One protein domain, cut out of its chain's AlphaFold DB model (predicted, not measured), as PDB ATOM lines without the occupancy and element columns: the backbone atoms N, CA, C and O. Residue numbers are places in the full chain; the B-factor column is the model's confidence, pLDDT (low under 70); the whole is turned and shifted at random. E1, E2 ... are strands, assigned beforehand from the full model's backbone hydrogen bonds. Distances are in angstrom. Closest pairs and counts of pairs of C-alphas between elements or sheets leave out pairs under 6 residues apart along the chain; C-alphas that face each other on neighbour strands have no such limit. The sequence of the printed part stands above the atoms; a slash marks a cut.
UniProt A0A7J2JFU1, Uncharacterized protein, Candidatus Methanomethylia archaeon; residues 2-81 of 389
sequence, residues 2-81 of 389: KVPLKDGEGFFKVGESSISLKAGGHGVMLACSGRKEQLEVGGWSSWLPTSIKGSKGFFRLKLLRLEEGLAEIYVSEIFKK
ATOM      1  N   LYS A   2     -26.289  36.402 -31.335       95.06
ATOM      2  CA  LYS A   2     -26.686  34.988 -31.413       95.06
ATOM      3  C   LYS A   2     -28.015  34.873 -32.164       95.06
ATOM      4  O   LYS A   2     -28.986  35.507 -31.760       95.06
ATOM      5  N   VAL A   3     -28.047  34.117 -33.258       96.88
ATOM      6  CA  VAL A   3     -29.218  33.929 -34.123       96.88
ATOM      7  C   VAL A   3     -29.692  32.481 -34.000       96.88
ATOM      8  O   VAL A   3     -29.011  31.583 -34.497       96.88
ATOM      9  N   PRO A   4     -30.843  32.230 -33.352       96.88
ATOM     10  CA  PRO A   4     -31.436  30.899 -33.315       96.88
ATOM     11  C   PRO A   4     -31.791  30.417 -34.724       96.88
ATOM     12  O   PRO A   4     -32.366  31.174 -35.510       96.88
ATOM     13  N   LEU A   5     -31.480  29.157 -35.017       96.44
ATOM     14  CA  LEU A   5     -31.801  28.480 -36.269       96.44
ATOM     15  C   LEU A   5     -32.888  27.434 -36.000       96.44
ATOM     16  O   LEU A   5     -32.630  26.416 -35.362       96.44
ATOM     17  N   LYS A   6     -34.110  27.676 -36.469       94.81
ATOM     18  CA  LYS A   6     -35.212  26.704 -36.411       94.81
ATOM     19  C   LYS A   6     -35.267  25.966 -37.738       94.81
ATOM     20  O   LYS A   6     -35.310  26.611 -38.779       94.81
ATOM     21  N   ASP A   7     -35.193  24.638 -37.699       93.38
ATOM     22  CA  ASP A   7     -35.102  23.792 -38.900       93.38
ATOM     23  C   ASP A   7     -33.947  24.209 -39.838       93.38
ATOM     24  O   ASP A   7     -34.040  24.148 -41.063       93.38
ATOM     25  N   GLY A   8     -32.844  24.680 -39.242       92.94
ATOM     26  CA  GLY A   8     -31.675  25.189 -39.958       92.94
ATOM     27  C   GLY A   8     -31.814  26.620 -40.489       92.94
ATOM     28  O   GLY A   8     -30.875  27.107 -41.115       92.94
ATOM     29  N   GLU A   9     -32.924  27.318 -40.234       96.44
ATOM     30  CA  GLU A   9     -33.175  28.673 -40.734       96.44
ATOM     31  C   GLU A   9     -33.274  29.715 -39.608       96.44
ATOM     32  O   GLU A   9     -33.932  29.511 -38.587       96.44
ATOM     33  N   GLY A  10     -32.613  30.858 -39.788       96.88
ATOM     34  CA  GLY A  10     -32.580  31.959 -38.822       96.88
ATOM     35  C   GLY A  10     -32.876  33.302 -39.471       96.88
ATOM     36  O   GLY A  10     -32.567  33.513 -40.643       96.88
ATOM     37  N   PHE A  11     -33.452  34.230 -38.706       97.06
ATOM     38  CA  PHE A  11     -33.879  35.532 -39.219       97.06
ATOM     39  C   PHE A  11     -33.565  36.651 -38.232       97.06
ATOM     40  O   PHE A  11     -33.795  36.518 -37.030       97.06
ATOM     41  N   PHE A  12     -33.081  37.780 -38.745       97.00
ATOM     42  CA  PHE A  12     -32.879  39.002 -37.967       97.00
ATOM     43  C   PHE A  12     -32.930  40.242 -38.868       97.00
ATOM     44  O   PHE A  12     -33.072  40.140 -40.089       97.00
ATOM     45  N   LYS A  13     -32.858  41.431 -38.264       96.25
ATOM     46  CA  LYS A  13     -32.837  42.709 -38.984       96.25
ATOM     47  C   LYS A  13     -31.634  43.547 -38.596       96.25
ATOM     48  O   LYS A  13     -31.235  43.559 -37.433       96.25
ATOM     49  N   VAL A  14     -31.122  44.295 -39.564       95.56
ATOM     50  CA  VAL A  14     -30.120  45.346 -39.363       95.56
ATOM     51  C   VAL A  14     -30.656  46.598 -40.038       95.56
ATOM     52  O   VAL A  14     -30.761  46.646 -41.263       95.56
ATOM     53  N   GLY A  15     -31.054  47.595 -39.244       94.31
ATOM     54  CA  GLY A  15     -31.851  48.719 -39.738       94.31
ATOM     55  C   GLY A  15     -33.176  48.239 -40.341       94.31
ATOM     56  O   GLY A  15     -33.907  47.462 -39.727       94.31
ATOM     57  N   GLU A  16     -33.473  48.690 -41.555       95.06
ATOM     58  CA  GLU A  16     -34.670  48.300 -42.311       95.06
ATOM     59  C   GLU A  16     -34.486  47.005 -43.130       95.06
ATOM     60  O   GLU A  16     -35.468  46.448 -43.623       95.06
ATOM     61  N   SER A  17     -33.259  46.484 -43.249       95.88
ATOM     62  CA  SER A  17     -32.976  45.258 -44.005       95.88
ATOM     63  C   SER A  17     -33.300  43.997 -43.207       95.88
ATOM     64  O   SER A  17     -32.888  43.856 -42.055       95.88
ATOM     65  N   SER A  18     -34.004  43.061 -43.850       96.75
ATOM     66  CA  SER A  18     -34.244  41.704 -43.345       96.75
ATOM     67  C   SER A  18     -33.165  40.748 -43.838       96.75
ATOM     68  O   SER A  18     -32.870  40.711 -45.035       96.75
ATOM     69  N   ILE A  19     -32.629  39.953 -42.916       97.56
ATOM     70  CA  ILE A  19     -31.595  38.959 -43.165       97.56
ATOM     71  C   ILE A  19     -32.153  37.580 -42.831       97.56
ATOM     72  O   ILE A  19     -32.725  37.389 -41.755       97.56
ATOM     73  N   SER A  20     -31.959  36.626 -43.738       97.31
ATOM     74  CA  SER A  20     -32.205  35.207 -43.488       97.31
ATOM     75  C   SER A  20     -30.924  34.402 -43.644       97.31
ATOM     76  O   SER A  20     -30.128  34.664 -44.547       97.31
ATOM     77  N   LEU A  21     -30.766  33.393 -42.803       97.19
ATOM     78  CA  LEU A  21     -29.669  32.438 -42.828       97.19
ATOM     79  C   LEU A  21     -30.255  31.051 -43.013       97.19
ATOM     80  O   LEU A  21     -31.240  30.723 -42.357       97.19
ATOM     81  N   LYS A  22     -29.617  30.229 -43.838       96.75
ATOM     82  CA  LYS A  22     -29.909  28.801 -43.925       96.75
ATOM     83  C   LYS A  22     -28.628  28.004 -43.738       96.75
ATOM     84  O   LYS A  22     -27.718  28.132 -44.552       96.75
ATOM     85  N   ALA A  23     -28.548  27.218 -42.673       95.00
ATOM     86  CA  ALA A  23     -27.392  26.384 -42.382       95.00
ATOM     87  C   ALA A  23     -27.151  25.347 -43.489       95.00
ATOM     88  O   ALA A  23     -28.083  24.745 -44.025       95.00
ATOM     89  N   GLY A  24     -25.879  25.153 -43.817       88.50
ATOM     90  CA  GLY A  24     -25.356  24.094 -44.674       88.50
ATOM     91  C   GLY A  24     -24.123  23.451 -44.030       88.50
ATOM     92  O   GLY A  24     -23.785  23.760 -42.891       88.50
ATOM     93  N   GLY A  25     -23.433  22.564 -44.754       79.62
ATOM     94  CA  GLY A  25     -22.369  21.725 -44.176       79.62
ATOM     95  C   GLY A  25     -21.184  22.475 -43.544       79.62
ATOM     96  O   GLY A  25     -20.671  22.031 -42.524       79.62
ATOM     97  N   HIS A  26     -20.767  23.614 -44.108       80.31
ATOM     98  CA  HIS A  26     -19.594  24.377 -43.637       80.31
ATOM     99  C   HIS A  26     -19.879  25.874 -43.401       80.31
ATOM    100  O   HIS A  26     -18.961  26.683 -43.283       80.31
ATOM    101  N   GLY A  27     -21.152  26.274 -43.341       94.75
ATOM    102  CA  GLY A  27     -21.525  27.683 -43.211       94.75
ATOM    103  C   GLY A  27     -23.018  27.924 -43.384       94.75
ATOM    104  O   GLY A  27     -23.831  27.013 -43.236       94.75
ATOM    105  N   VAL A  28     -23.384  29.153 -43.734       96.31
ATOM    106  CA  VAL A  28     -24.773  29.556 -43.967       96.31
ATOM    107  C   VAL A  28     -24.945  30.148 -45.361       96.31
ATOM    108  O   VAL A  28     -24.116  30.918 -45.838       96.31
ATOM    109  N   MET A  29     -26.060  29.826 -46.007       97.12
ATOM    110  CA  MET A  29     -26.558  30.596 -47.137       97.12
ATOM    111  C   MET A  29     -27.231  31.852 -46.582       97.12
ATOM    112  O   MET A  29     -28.307  31.782 -45.983       97.12
ATOM    113  N   LEU A  30     -26.576  32.993 -46.753       96.94
ATOM    114  CA  LEU A  30     -27.057  34.302 -46.341       96.94
ATOM    115  C   LEU A  30     -27.940  34.889 -47.444       96.94
ATOM    116  O   LEU A  30     -27.552  34.879 -48.611       96.94
ATOM    117  N   ALA A  31     -29.095  35.456 -47.090       96.56
ATOM    118  CA  ALA A  31     -29.879  36.282 -48.002       96.56
ATOM    119  C   ALA A  31     -30.253  37.633 -47.384       96.56
ATOM    120  O   ALA A  31     -30.727  37.704 -46.250       96.56
ATOM    121  N   CYS A  32     -30.067  38.705 -48.155       95.88
ATOM    122  CA  CYS A  32     -30.402  40.076 -47.772       95.88
ATOM    123  C   CYS A  32     -30.746  40.893 -49.025       95.88
ATOM    124  O   CYS A  32     -29.986  40.908 -49.993       95.88
ATOM    125  N   SER A  33     -31.888  41.588 -49.022       87.38
ATOM    126  CA  SER A  33     -32.306  42.489 -50.117       87.38
ATOM    127  C   SER A  33     -32.255  41.848 -51.519       87.38
ATOM    128  O   SER A  33     -31.789  42.463 -52.477       87.38
ATOM    129  N   GLY A  34     -32.691  40.590 -51.638       85.19
ATOM    130  CA  GLY A  34     -32.688  39.835 -52.901       85.19
ATOM    131  C   GLY A  34     -31.322  39.282 -53.329       85.19
ATOM    132  O   GLY A  34     -31.251  38.556 -54.317       85.19
ATOM    133  N   ARG A  35     -30.247  39.575 -52.587       91.19
ATOM    134  CA  ARG A  35     -28.921  38.971 -52.780       91.19
ATOM    135  C   ARG A  35     -28.811  37.696 -51.960       91.19
ATOM    136  O   ARG A  35     -29.375  37.627 -50.869       91.19
ATOM    137  N   LYS A  36     -28.076  36.716 -52.485       94.94
ATOM    138  CA  LYS A  36     -27.711  35.484 -51.786       94.94
ATOM    139  C   LYS A  36     -26.215  35.255 -51.919       94.94
ATOM    140  O   LYS A  36     -25.686  35.411 -53.016       94.94
ATOM    141  N   GLU A  37     -25.563  34.878 -50.831       95.81
ATOM    142  CA  GLU A  37     -24.151  34.501 -50.835       95.81
ATOM    143  C   GLU A  37     -23.870  33.417 -49.794       95.81
ATOM    144  O   GLU A  37     -24.534  33.338 -48.759       95.81
ATOM    145  N   GLN A  38     -22.895  32.560 -50.095       95.69
ATOM    146  CA  GLN A  38     -22.402  31.564 -49.153       95.69
ATOM    147  C   GLN A  38     -21.456  32.251 -48.167       95.69
ATOM    148  O   GLN A  38     -20.529  32.941 -48.585       95.69
ATOM    149  N   LEU A  39     -21.682  32.044 -46.871       96.00
ATOM    150  CA  LEU A  39     -20.851  32.581 -45.803       96.00
ATOM    151  C   LEU A  39     -20.323  31.434 -44.941       96.00
ATOM    152  O   LEU A  39     -21.088  30.748 -44.263       96.00
ATOM    153  N   GLU A  40     -19.017  31.208 -45.000       96.50
ATOM    154  CA  GLU A  40     -18.320  30.196 -44.200       96.50
ATOM    155  C   GLU A  40     -17.979  30.729 -42.806       96.50
ATOM    156  O   GLU A  40     -17.942  31.941 -42.586       96.50
ATOM    157  N   VAL A  41     -17.736  29.828 -41.852       95.88
ATOM    158  CA  VAL A  41     -17.281  30.212 -40.507       95.88
ATOM    159  C   VAL A  41     -15.915  30.904 -40.614       95.88
ATOM    160  O   VAL A  41     -15.026  30.432 -41.311       95.88
ATOM    161  N   GLY A  42     -15.766  32.054 -39.957       94.19
ATOM    162  CA  GLY A  42     -14.632  32.969 -40.100       94.19
ATOM    163  C   GLY A  42     -14.718  33.890 -41.324       94.19
ATOM    164  O   GLY A  42     -13.996  34.883 -41.391       94.19
ATOM    165  N   GLY A  43     -15.616  33.618 -42.272       94.75
ATOM    166  CA  GLY A  43     -15.789  34.401 -43.488       94.75
ATOM    167  C   GLY A  43     -16.589  35.685 -43.272       94.75
ATOM    168  O   GLY A  43     -17.479  35.756 -42.420       94.75
ATOM    169  N   TRP A  44     -16.293  36.688 -44.099       95.56
ATOM    170  CA  TRP A  44     -17.025  37.950 -44.170       95.56
ATOM    171  C   TRP A  44     -17.957  37.992 -45.385       95.56
ATOM    172  O   TRP A  44     -17.578  37.615 -46.492       95.56
ATOM    173  N   SER A  45     -19.153  38.539 -45.191       96.06
ATOM    174  CA  SER A  45     -20.142  38.809 -46.234       96.06
ATOM    175  C   SER A  45     -19.644  39.893 -47.195       96.06
ATOM    176  O   SER A  45     -18.733  40.661 -46.867       96.06
ATOM    177  N   SER A  46     -20.274  40.048 -48.358       94.44
ATOM    178  CA  SER A  46     -20.142  41.287 -49.129       94.44
ATOM    179  C   SER A  46     -20.809  42.460 -48.393       94.44
ATOM    180  O   SER A  46     -21.486  42.285 -47.377       94.44
ATOM    181  N   TRP A  47     -20.612  43.687 -48.880       94.25
ATOM    182  CA  TRP A  47     -21.299  44.858 -48.334       94.25
ATOM    183  C   TRP A  47     -22.804  44.806 -48.630       94.25
ATOM    184  O   TRP A  47     -23.245  44.912 -49.784       94.25
ATOM    185  N   LEU A  48     -23.599  44.690 -47.570       95.50
ATOM    186  CA  LEU A  48     -25.051  44.594 -47.615       95.50
ATOM    187  C   LEU A  48     -25.682  45.976 -47.401       95.50
ATOM    188  O   LEU A  48     -25.257  46.708 -46.509       95.50
ATOM    189  N   PRO A  49     -26.690  46.367 -48.197       95.06
ATOM    190  CA  PRO A  49     -27.361  47.651 -48.030       95.06
ATOM    191  C   PRO A  49     -28.353  47.626 -46.860       95.06
ATOM    192  O   PRO A  49     -28.985  46.607 -46.582       95.06
ATOM    193  N   THR A  50     -28.552  48.777 -46.221       96.00
ATOM    194  CA  THR A  50     -29.647  49.033 -45.272       96.00
ATOM    195  C   THR A  50     -30.022  50.517 -45.234       96.00
ATOM    196  O   THR A  50     -29.384  51.363 -45.869       96.00
ATOM    197  N   SER A  51     -31.067  50.839 -44.480       94.44
ATOM    198  CA  SER A  51     -31.453  52.195 -44.108       94.44
ATOM    199  C   SER A  51     -31.817  52.284 -42.628       94.44
ATOM    200  O   SER A  51     -32.346  51.344 -42.035       94.44
ATOM    201  N   ILE A  52     -31.521  53.436 -42.025       92.50
ATOM    202  CA  ILE A  52     -31.969  53.813 -40.681       92.50
ATOM    203  C   ILE A  52     -32.599  55.195 -40.771       92.50
ATOM    204  O   ILE A  52     -31.921  56.161 -41.127       92.50
ATOM    205  N   LYS A  53     -33.889  55.299 -40.428       89.44
ATOM    206  CA  LYS A  53     -34.634  56.571 -40.426       89.44
ATOM    207  C   LYS A  53     -34.480  57.321 -41.763       89.44
ATOM    208  O   LYS A  53     -34.199  58.516 -41.786       89.44
ATOM    209  N   GLY A  54     -34.574  56.591 -42.879       88.06
ATOM    210  CA  GLY A  54     -34.419  57.130 -44.237       88.06
ATOM    211  C   GLY A  54     -32.977  57.391 -44.704       88.06
ATOM    212  O   GLY A  54     -32.764  57.678 -45.881       88.06
ATOM    213  N   SER A  55     -31.966  57.256 -43.838       89.94
ATOM    214  CA  SER A  55     -30.556  57.356 -44.239       89.94
ATOM    215  C   SER A  55     -30.032  56.008 -44.721       89.94
ATOM    216  O   SER A  55     -30.012  55.051 -43.951       89.94
ATOM    217  N   LYS A  56     -29.578  55.937 -45.977       92.31
ATOM    218  CA  LYS A  56     -28.953  54.735 -46.554       92.31
ATOM    219  C   LYS A  56     -27.556  54.497 -45.978       92.31
ATOM    220  O   LYS A  56     -26.798  55.447 -45.774       92.31
ATOM    221  N   GLY A  57     -27.207  53.229 -45.801       93.62
ATOM    222  CA  GLY A  57     -25.889  52.781 -45.369       93.62
ATOM    223  C   GLY A  57     -25.619  51.338 -45.776       93.62
ATOM    224  O   GLY A  57     -26.443  50.691 -46.427       93.62
ATOM    225  N   PHE A  58     -24.443  50.851 -45.404       94.81
ATOM    226  CA  PHE A  58     -23.968  49.515 -45.718       94.81
ATOM    227  C   PHE A  58     -23.299  48.890 -44.499       94.81
ATOM    228  O   PHE A  58     -22.667  49.591 -43.717       94.81
ATOM    229  N   PHE A  59     -23.424  47.580 -44.358       95.12
ATOM    230  CA  PHE A  59     -22.812  46.810 -43.279       95.12
ATOM    231  C   PHE A  59     -22.275  45.488 -43.829       95.12
ATOM    232  O   PHE A  59     -22.639  45.075 -44.935       95.12
ATOM    233  N   ARG A  60     -21.417  44.824 -43.061       94.62
ATOM    234  CA  ARG A  60     -20.967  43.455 -43.315       94.62
ATOM    235  C   ARG A  60     -21.342  42.560 -42.147       94.62
ATOM    236  O   ARG A  60     -21.586  43.019 -41.029       94.62
ATOM    237  N   LEU A  61     -21.381  41.271 -42.436       96.12
ATOM    238  CA  LEU A  61     -21.558  40.206 -41.469       96.12
ATOM    239  C   LEU A  61     -20.309  39.330 -41.466       96.12
ATOM    240  O   LEU A  61     -19.783  39.034 -42.535       96.12
ATOM    241  N   LYS A  62     -19.880  38.864 -40.296       96.31
ATOM    242  CA  LYS A  62     -18.917  37.760 -40.185       96.31
ATOM    243  C   LYS A  62     -19.587  36.613 -39.451       96.31
ATOM    244  O   LYS A  62     -20.159  36.828 -38.380       96.31
ATOM    245  N   LEU A  63     -19.548  35.409 -40.017       96.62
ATOM    246  CA  LEU A  63     -20.026  34.222 -39.311       96.62
ATOM    247  C   LEU A  63     -18.932  33.790 -38.336       96.62
ATOM    248  O   LEU A  63     -17.909  33.270 -38.754       96.62
ATOM    249  N   LEU A  64     -19.127  34.027 -37.044       95.25
ATOM    250  CA  LEU A  64     -18.133  33.699 -36.020       95.25
ATOM    251  C   LEU A  64     -18.180  32.218 -35.660       95.25
ATOM    252  O   LEU A  64     -17.147  31.577 -35.501       95.25
ATOM    253  N   ARG A  65     -19.393  31.674 -35.544       95.19
ATOM    254  CA  ARG A  65     -19.618  30.289 -35.138       95.19
ATOM    255  C   ARG A  65     -20.914  29.759 -35.728       95.19
ATOM    256  O   ARG A  65     -21.885  30.503 -35.877       95.19
ATOM    257  N   LEU A  66     -20.932  28.467 -36.028       96.06
ATOM    258  CA  LEU A  66     -22.122  27.738 -36.449       96.06
ATOM    259  C   LEU A  66     -22.209  26.425 -35.672       96.06
ATOM    260  O   LEU A  66     -21.268  25.636 -35.677       96.06
ATOM    261  N   GLU A  67     -23.339  26.213 -35.013       94.38
ATOM    262  CA  GLU A  67     -23.674  25.017 -34.242       94.38
ATOM    263  C   GLU A  67     -25.089  24.552 -34.597       94.38
ATOM    264  O   GLU A  67     -25.856  25.259 -35.261       94.38
ATOM    265  N   GLU A  68     -25.462  23.360 -34.130       91.56
ATOM    266  CA  GLU A  68     -26.832  22.878 -34.267       91.56
ATOM    267  C   GLU A  68     -27.809  23.860 -33.600       91.56
ATOM    268  O   GLU A  68     -27.725  24.157 -32.409       91.56
ATOM    269  N   GLY A  69     -28.723  24.412 -34.398       94.25
ATOM    270  CA  GLY A  69     -29.741  25.345 -33.921       94.25
ATOM    271  C   GLY A  69     -29.257  26.772 -33.629       94.25
ATOM    272  O   GLY A  69     -30.064  27.587 -33.176       94.25
ATOM    273  N   LEU A  70     -27.989  27.122 -33.890       96.62
ATOM    274  CA  LEU A  70     -27.464  28.455 -33.575       96.62
ATOM    275  C   LEU A  70     -26.361  28.928 -34.533       96.62
ATOM    276  O   LEU A  70     -25.390  28.224 -34.785       96.62
ATOM    277  N   ALA A  71     -26.463  30.180 -34.984       96.94
ATOM    278  CA  ALA A  71     -25.364  30.908 -35.614       96.94
ATOM    279  C   ALA A  71     -24.951  32.109 -34.754       96.94
ATOM    280  O   ALA A  71     -25.795  32.903 -34.331       96.94
ATOM    281  N   GLU A  72     -23.653  32.289 -34.532       96.19
ATOM    282  CA  GLU A  72     -23.107  33.509 -33.941       96.19
ATOM    283  C   GLU A  72     -22.515  34.380 -35.041       96.19
ATOM    284  O   GLU A  72     -21.628  33.961 -35.782       96.19
ATOM    285  N   ILE A  73     -23.033  35.599 -35.169       96.12
ATOM    286  CA  ILE A  73     -22.685  36.520 -36.248       96.12
ATOM    287  C   ILE A  73     -22.233  37.845 -35.666       96.12
ATOM    288  O   ILE A  73     -22.909  38.429 -34.816       96.12
ATOM    289  N   TYR A  74     -21.114  38.353 -36.155       95.56
ATOM    290  CA  TYR A  74     -20.763  39.750 -35.991       95.56
ATOM    291  C   TYR A  74     -21.488  40.590 -37.041       95.56
ATOM    292  O   TYR A  74     -21.554  40.209 -38.208       95.56
ATOM    293  N   VAL A  75     -22.031  41.728 -36.616       94.81
ATOM    294  CA  VAL A  75     -22.631  42.734 -37.493       94.81
ATOM    295  C   VAL A  75     -21.783  43.984 -37.348       94.81
ATOM    296  O   VAL A  75     -21.683  44.501 -36.236       94.81
ATOM    297  N   SER A  76     -21.202  44.457 -38.447       94.00
ATOM    298  CA  SER A  76     -20.421  45.693 -38.425       94.00
ATOM    299  C   SER A  76     -21.287  46.904 -38.082       94.00
ATOM    300  O   SER A  76     -22.519  46.874 -38.188       94.00
ATOM    301  N   GLU A  77     -20.635  48.025 -37.782       91.81
ATOM    302  CA  GLU A  77     -21.296  49.323 -37.872       91.81
ATOM    303  C   GLU A  77     -21.878  49.557 -39.278       91.81
ATOM    304  O   GLU A  77     -21.554  48.872 -40.258       91.81
ATOM    305  N   ILE A  78     -22.784  50.530 -39.376       92.50
ATOM    306  CA  ILE A  78     -23.419  50.897 -40.640       92.50
ATOM    307  C   ILE A  78     -22.696  52.112 -41.207       92.50
ATOM    308  O   ILE A  78     -22.831  53.233 -40.715       92.50
ATOM    309  N   PHE A  79     -21.976  51.885 -42.295       91.69
ATOM    310  CA  PHE A  79     -21.144  52.878 -42.947       91.69
ATOM    311  C   PHE A  79     -21.864  53.537 -44.116       91.69
ATOM    312  O   PHE A  79     -22.665  52.930 -44.835       91.69
ATOM    313  N   LYS A  80     -21.556  54.811 -44.343       86.69
ATOM    314  CA  LYS A  80     -21.986  55.515 -45.550       86.69
ATOM    315  C   LYS A  80     -20.972  55.304 -46.660       86.69
ATOM    316  O   LYS A  80     -19.765  55.294 -46.439       86.69
ATOM    317  N   LYS A  81     -21.475  55.205 -47.886       83.06
ATOM    318  CA  LYS A  81     -20.625  55.238 -49.070       83.06
ATOM    319  C   LYS A  81     -20.175  56.678 -49.333       83.06
ATOM    320  O   LYS A  81     -21.006  57.585 -49.363       83.06
TER     321      LYS A  81
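Overview. This is residues 2 to 81 of the 389 residues of an uncharacterized protein of Candidatus Methanomethylia archaeon (UniProt A0A7J2JFU1). Two twisted sheets make a sandwich, the four-strand meander E2 E3 E4 E5 over the smaller sheet E1 E9 E8, with their strands crossed at 44 degrees. A two-strand hairpin, E6 and E7, lies beyond one end of this sandwich and lengthens the body there. The printed part has 80 residues, with no named helix and nine named strands, E1 to E9 in order along the chain; the class is all strand, and each of the three sheets is antiparallel. The whole is compact, with a radius of gyration of the C-alphas of 12.1 A, yet elongated, spanning 36 by 21 by 21 A.

Arrangement. E1, residues 2 to 4, is an edge strand antiparallel to E9, residues 70 to 75, with N 3 and O 71 2.8 A apart, within hydrogen-bond range. A tight link leads to the other sheet, a meander, each strand the antiparallel neighbour of the one before: E2, residues 9 to 14; E3, residues 17 to 24; E4, residues 27 to 32; and E5, residues 35 to 40. Its three hairpins have N 10 and O 21 at 2.9 A, N 24 and O 27 at 2.8 A, and N 28 and O 39 at 2.8 A, within hydrogen-bond range. This sheet is strongly twisted, with C-alphas up to 6.1 A off its best plane. E6, residues 48 to 52, and E7, residues 55 to 59, form a hairpin, with N 48 and O 59 at 2.8 A. The closest C-alphas of E3 and E6 are those of Ser 17 and Thr 50, 5.2 A apart. E7 runs on at 51 degrees into E8, residues 61 to 67, which forms a hairpin with E9, N 64 and O 72 being 2.8 A apart. In the sandwich, two sheets face to face, the parts that face each other are 9.1 A centre to centre; the closest C-alphas of E5 and E8, Glu 40 and Leu 63, are 6.6 A apart.

Along the chain. E1 begins at C-alpha 2, (-26.686, 34.988, -31.413). From first to last C-alpha, E2 measures 17.0 A, E3 22.5 A, E4 15.9 A, E5 16.2 A, E8 17.0 A and E9 15.6 A. E3 begins at C-alpha 17, (-32.976, 45.258, -44.005), and E9 ends at C-alpha 75, (-22.631, 42.734, -37.493).

Size, cuts and confidence. The two C-alphas farthest apart, those of Gly 25 and Gly 54, are 37.4 A apart. The printed part has no cut and no long link; the link from E5 to E6, seven residues, is short. The mean pLDDT of the printed part is 94.1, and no printed residue is under 70.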